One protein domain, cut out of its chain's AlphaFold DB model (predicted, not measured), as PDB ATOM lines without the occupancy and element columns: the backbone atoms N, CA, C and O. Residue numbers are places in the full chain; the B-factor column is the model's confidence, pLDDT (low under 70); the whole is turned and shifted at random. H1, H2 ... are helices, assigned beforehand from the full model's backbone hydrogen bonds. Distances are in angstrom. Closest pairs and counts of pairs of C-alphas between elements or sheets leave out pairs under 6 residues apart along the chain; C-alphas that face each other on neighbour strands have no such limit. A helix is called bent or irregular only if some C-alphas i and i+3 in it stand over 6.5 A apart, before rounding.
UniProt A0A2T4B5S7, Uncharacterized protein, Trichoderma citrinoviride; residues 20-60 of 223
ATOM      1  N   GLU A  20     -55.015  53.644  27.240       82.56
ATOM      2  CA  GLU A  20     -55.101  52.379  26.520       82.56
ATOM      3  C   GLU A  20     -53.826  52.089  25.711       82.56
ATOM      4  O   GLU A  20     -53.327  50.960  25.749       82.56
ATOM      5  N   ASP A  21     -53.240  53.104  25.067       85.88
ATOM      6  CA  ASP A  21     -51.976  52.975  24.327       85.88
ATOM      7  C   ASP A  21     -50.804  52.648  25.264       85.88
ATOM      8  O   ASP A  21     -49.963  51.797  24.961       85.88
ATOM      9  N   ILE A  22     -50.766  53.281  26.443       84.25
ATOM     10  CA  ILE A  22     -49.710  53.054  27.441       84.25
ATOM     11  C   ILE A  22     -49.827  51.649  28.046       84.25
ATOM     12  O   ILE A  22     -48.815  50.969  28.230       84.25
ATOM     13  N   VAL A  23     -51.049  51.172  28.311       85.69
ATOM     14  CA  VAL A  23     -51.290  49.794  28.771       85.69
ATOM     15  C   VAL A  23     -50.887  48.780  27.701       85.69
ATOM     16  O   VAL A  23     -50.255  47.774  28.027       85.69
ATOM     17  N   ALA A  24     -51.195  49.038  26.426       86.81
ATOM     18  CA  ALA A  24     -50.783  48.175  25.324       86.81
ATOM     19  C   ALA A  24     -49.249  48.095  25.198       86.81
ATOM     20  O   ALA A  24     -48.703  46.997  25.062       86.81
ATOM     21  N   ALA A  25     -48.550  49.228  25.325       86.56
ATOM     22  CA  ALA A  25     -47.088  49.285  25.321       86.56
ATOM     23  C   ALA A  25     -46.470  48.524  26.508       86.56
ATOM     24  O   ALA A  25     -45.531  47.746  26.329       86.56
ATOM     25  N   LEU A  26     -47.042  48.674  27.708       87.69
ATOM     26  CA  LEU A  26     -46.618  47.938  28.901       87.69
ATOM     27  C   LEU A  26     -46.794  46.421  28.708       87.69
ATOM     28  O   LEU A  26     -45.890  45.639  29.000       87.69
ATOM     29  N   HIS A  27     -47.940  46.003  28.165       84.38
ATOM     30  CA  HIS A  27     -48.219  44.602  27.855       84.38
ATOM     31  C   HIS A  27     -47.261  44.029  26.805       84.38
ATOM     32  O   HIS A  27     -46.885  42.861  26.911       84.38
ATOM     33  N   ALA A  28     -46.865  44.816  25.803       86.75
ATOM     34  CA  ALA A  28     -45.893  44.399  24.798       86.75
ATOM     35  C   ALA A  28     -44.491  44.219  25.404       86.75
ATOM     36  O   ALA A  28     -43.851  43.201  25.155       86.75
ATOM     37  N   LEU A  29     -44.043  45.153  26.252       84.00
ATOM     38  CA  LEU A  29     -42.744  45.071  26.931       84.00
ATOM     39  C   LEU A  29     -42.636  43.852  27.851       84.00
ATOM     40  O   LEU A  29     -41.615  43.173  27.837       84.00
ATOM     41  N   ILE A  30     -43.699  43.548  28.603       82.62
ATOM     42  CA  ILE A  30     -43.741  42.390  29.504       82.62
ATOM     43  C   ILE A  30     -43.822  41.074  28.719       82.62
ATOM     44  O   ILE A  30     -43.205  40.089  29.107       82.62
ATOM     45  N   ARG A  31     -44.579  41.037  27.614       83.31
ATOM     46  CA  ARG A  31     -44.745  39.821  26.801       83.31
ATOM     47  C   ARG A  31     -43.488  39.456  26.018       83.31
ATOM     48  O   ARG A  31     -43.242  38.275  25.819       83.31
ATOM     49  N   ASN A  32     -42.736  40.457  25.575       79.88
ATOM     50  CA  ASN A  32     -41.514  40.269  24.798       79.88
ATOM     51  C   ASN A  32     -40.269  40.130  25.691       79.88
ATOM     52  O   ASN A  32     -39.164  40.302  25.189       79.88
ATOM     53  N   ALA A  33     -40.432  39.959  27.007       78.62
ATOM     54  CA  ALA A  33     -39.327  39.687  27.915       78.62
ATOM     55  C   ALA A  33     -39.070  38.177  27.933       78.62
ATOM     56  O   ALA A  33     -39.734  37.436  28.659       78.62
ATOM     57  N   ASP A  34     -38.153  37.730  27.078       76.94
ATOM     58  CA  ASP A  34     -37.882  36.303  26.870       76.94
ATOM     59  C   ASP A  34     -36.990  35.710  27.982       76.94
ATOM     60  O   ASP A  34     -37.007  34.497  28.210       76.94
ATOM     61  N   ASP A  35     -36.254  36.554  28.720       82.81
ATOM     62  CA  ASP A  35     -35.409  36.154  29.849       82.81
ATOM     63  C   ASP A  35     -35.324  37.235  30.965       82.81
ATOM     64  O   ASP A  35     -35.769  38.375  30.784       82.81
ATOM     65  N   PRO A  36     -34.799  36.889  32.161       78.38
ATOM     66  CA  PRO A  36     -34.728  37.804  33.302       78.38
ATOM     67  C   PRO A  36     -33.815  39.021  33.095       78.38
ATOM     68  O   PRO A  36     -34.088  40.074  33.668       78.38
ATOM     69  N   ASP A  37     -32.750  38.896  32.303       78.56
ATOM     70  CA  ASP A  37     -31.794  39.977  32.054       78.56
ATOM     71  C   ASP A  37     -32.373  40.990  31.052       78.56
ATOM     72  O   ASP A  37     -32.225  42.203  31.226       78.56
ATOM     73  N   ASP A  38     -33.134  40.515  30.066       78.81
ATOM     74  CA  ASP A  38     -33.915  41.340  29.141       78.81
ATOM     75  C   ASP A  38     -35.072  42.072  29.853       78.81
ATOM     76  O   ASP A  38     -35.343  43.249  29.593       78.81
ATOM     77  N   PHE A  39     -35.709  41.433  30.840       78.19
ATOM     78  CA  PHE A  39     -36.686  42.107  31.699       78.19
ATOM     79  C   PHE A  39     -36.048  43.231  32.533       78.19
ATOM     80  O   PHE A  39     -36.618  44.320  32.644       78.19
ATOM     81  N   LEU A  40     -34.860  42.991  33.099       81.00
ATOM     82  CA  LEU A  40     -34.115  44.003  33.852       81.00
ATOM     83  C   LEU A  40     -33.696  45.178  32.960       81.00
ATOM     84  O   LEU A  40     -33.805  46.328  33.385       81.00
ATOM     85  N   ALA A  41     -33.303  44.918  31.710       81.62
ATOM     86  CA  ALA A  41     -33.011  45.971  30.738       81.62
ATOM     87  C   ALA A  41     -34.240  46.858  30.450       81.62
ATOM     88  O   ALA A  41     -34.108  48.072  30.307       81.62
ATOM     89  N   LYS A  42     -35.445  46.272  30.453       84.00
ATOM     90  CA  LYS A  42     -36.732  46.963  30.233       84.00
ATOM     91  C   LYS A  42     -37.335  47.580  31.499       84.00
ATOM     92  O   LYS A  42     -38.353  48.271  31.425       84.00
ATOM     93  N   GLN A  43     -36.736  47.369  32.674       85.81
ATOM     94  CA  GLN A  43     -37.280  47.825  33.959       85.81
ATOM     95  C   GLN A  43     -37.451  49.351  34.021       85.81
ATOM     96  O   GLN A  43     -38.421  49.848  34.603       85.81
ATOM     97  N   VAL A  44     -36.517  50.096  33.426       86.06
ATOM     98  CA  VAL A  44     -36.562  51.565  33.366       86.06
ATOM     99  C   VAL A  44     -37.777  52.032  32.563       86.06
ATOM    100  O   VAL A  44     -38.539  52.871  33.046       86.06
ATOM    101  N   ASP A  45     -38.022  51.418  31.406       85.25
ATOM    102  CA  ASP A  45     -39.149  51.750  30.528       85.25
ATOM    103  C   ASP A  45     -40.490  51.359  31.156       85.25
ATOM    104  O   ASP A  45     -41.440  52.142  31.150       85.25
ATOM    105  N   ILE A  46     -40.556  50.186  31.796       84.81
ATOM    106  CA  ILE A  46     -41.723  49.751  32.575       84.81
ATOM    107  C   ILE A  46     -42.028  50.773  33.675       84.81
ATOM    108  O   ILE A  46     -43.173  51.196  33.833       84.81
ATOM    109  N   THR A  47     -41.008  51.216  34.412       86.94
ATOM    110  CA  THR A  47     -41.174  52.199  35.491       86.94
ATOM    111  C   THR A  47     -41.666  53.541  34.946       86.94
ATOM    112  O   THR A  47     -42.573  54.140  35.526       86.94
ATOM    113  N   ALA A  48     -41.129  53.996  33.811       86.31
ATOM    114  CA  ALA A  48     -41.562  55.225  33.156       86.31
ATOM    115  C   ALA A  48     -43.035  55.155  32.711       86.31
ATOM    116  O   ALA A  48     -43.807  56.072  33.003       86.31
ATOM    117  N   LEU A  49     -43.461  54.052  32.084       87.44
ATOM    118  CA  LEU A  49     -44.850  53.853  31.653       87.44
ATOM    119  C   LEU A  49     -45.818  53.757  32.840       87.44
ATOM    120  O   LEU A  49     -46.902  54.337  32.796       87.44
ATOM    121  N   VAL A  50     -45.420  53.091  33.929       86.50
ATOM    122  CA  VAL A  50     -46.213  53.007  35.167       86.50
ATOM    123  C   VAL A  50     -46.374  54.381  35.818       86.50
ATOM    124  O   VAL A  50     -47.478  54.751  36.219       86.50
ATOM    125  N   LEU A  51     -45.299  55.173  35.899       84.69
ATOM    126  CA  LEU A  51     -45.364  56.542  36.415       84.69
ATOM    127  C   LEU A  51     -46.260  57.432  35.548       84.69
ATOM    128  O   LEU A  51     -47.012  58.250  36.079       84.69
ATOM    129  N   ARG A  52     -46.229  57.244  34.228       84.56
ATOM    130  CA  ARG A  52     -47.064  57.987  33.281       84.56
ATOM    131  C   ARG A  52     -48.539  57.602  33.390       84.56
ATOM    132  O   ARG A  52     -49.387  58.488  33.455       84.56
ATOM    133  N   LEU A  53     -48.846  56.308  33.520       83.38
ATOM    134  CA  LEU A  53     -50.194  55.814  33.826       83.38
ATOM    135  C   LEU A  53     -50.724  56.404  35.126       83.38
ATOM    136  O   LEU A  53     -51.849  56.893  35.163       83.38
ATOM    137  N   LYS A  54     -49.895  56.422  36.172       80.31
ATOM    138  CA  LYS A  54     -50.248  57.045  37.445       80.31
ATOM    139  C   LYS A  54     -50.519  58.540  37.284       80.31
ATOM    140  O   LYS A  54     -51.518  59.026  37.791       80.31
ATOM    141  N   HIS A  55     -49.687  59.258  36.534       80.31
ATOM    142  CA  HIS A  55     -49.901  60.681  36.275       80.31
ATOM    143  C   HIS A  55     -51.217  60.955  35.530       80.31
ATOM    144  O   HIS A  55     -51.924  61.907  35.856       80.31
ATOM    145  N   LEU A  56     -51.569  60.114  34.551       79.50
ATOM    146  CA  LEU A  56     -52.854  60.204  33.856       79.50
ATOM    147  C   LEU A  56     -54.026  59.833  34.766       79.50
ATOM    148  O   LEU A  56     -55.056  60.497  34.717       79.50
ATOM    149  N   GLN A  57     -53.870  58.825  35.623       76.31
ATOM    150  CA  GLN A  57     -54.877  58.439  36.607       76.31
ATOM    151  C   GLN A  57     -55.112  59.544  37.646       76.31
ATOM    152  O   GLN A  57     -56.259  59.857  37.934       76.31
ATOM    153  N   ASP A  58     -54.052  60.178  38.151       72.81
ATOM    154  CA  ASP A  58     -54.125  61.298  39.100       72.81
ATOM    155  C   ASP A  58     -54.752  62.557  38.463       72.81
ATOM    156  O   ASP A  58     -55.274  63.429  39.162       72.81
ATOM    157  N   ARG A  59     -54.694  62.667  37.127       67.06
ATOM    158  CA  ARG A  59     -55.353  63.722  36.345       67.06
ATOM    159  C   ARG A  59     -56.800  63.400  35.989       67.06
ATOM    160  O   ARG A  59     -57.565  64.336  35.761       67.06
ATOM    161  N   GLN A  60     -57.181  62.125  35.936       59.59
ATOM    162  CA  GLN A  60     -58.581  61.752  35.787       59.59
ATOM    163  C   GLN A  60     -59.299  62.038  37.109       59.59
ATOM    164  O   GLN A  60     -58.852  61.580  38.164       59.59
TER     165      GLN A  60
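Overview. This is residues 20 to 60 of the 223 residues of an uncharacterized protein of Trichoderma citrinoviride (UniProt A0A2T4B5S7). A helical hairpin in which a shorter helix, H1, runs one way and a longer one, H2, folds back beside it, with residues 54 to 60, of which 54 to 59 belong to H2, sticking out past H1. The printed part has 41 residues with two named helices, H1 then H2, and no named strand; its class is all helix. It is only just loose, close to compact, with a radius of gyration of the C-alphas of 11.1 A, and a rod spanning 35 by 16 by 8 A.

Along the chain. H1 holds residues 20 to 31, 16.3 A long, from C-alpha 20 at (-55.101, 52.379, 26.520). H2 holds residues 36 to 59, 33.3 A long, ending at C-alpha 59 at (-55.353, 63.722, 36.345). H2 is irregular: C-alphas 41 and 44 are 7.1 A apart, and it has a kink of 47 degrees near residue 43.

Arrangement. H1 and H2 touch and form a hairpin, at a shallow tilt of 17 degrees, opposite ways. Their closest C-alphas, those of Leu 26 and Ile 46, are 6.4 A apart. Every O i to N i+4 pair is within hydrogen-bond range in H1, and 18 of 20 in H2.

Size, cuts and confidence. The C-alphas farthest apart, Asp 35 and Gln 60, are 35.0 A from each other. The link from H1 to H2 is tight, and the printed part has no cut. Mean pLDDT of the printed part is 81.9; residues 59 to 60 are under 70.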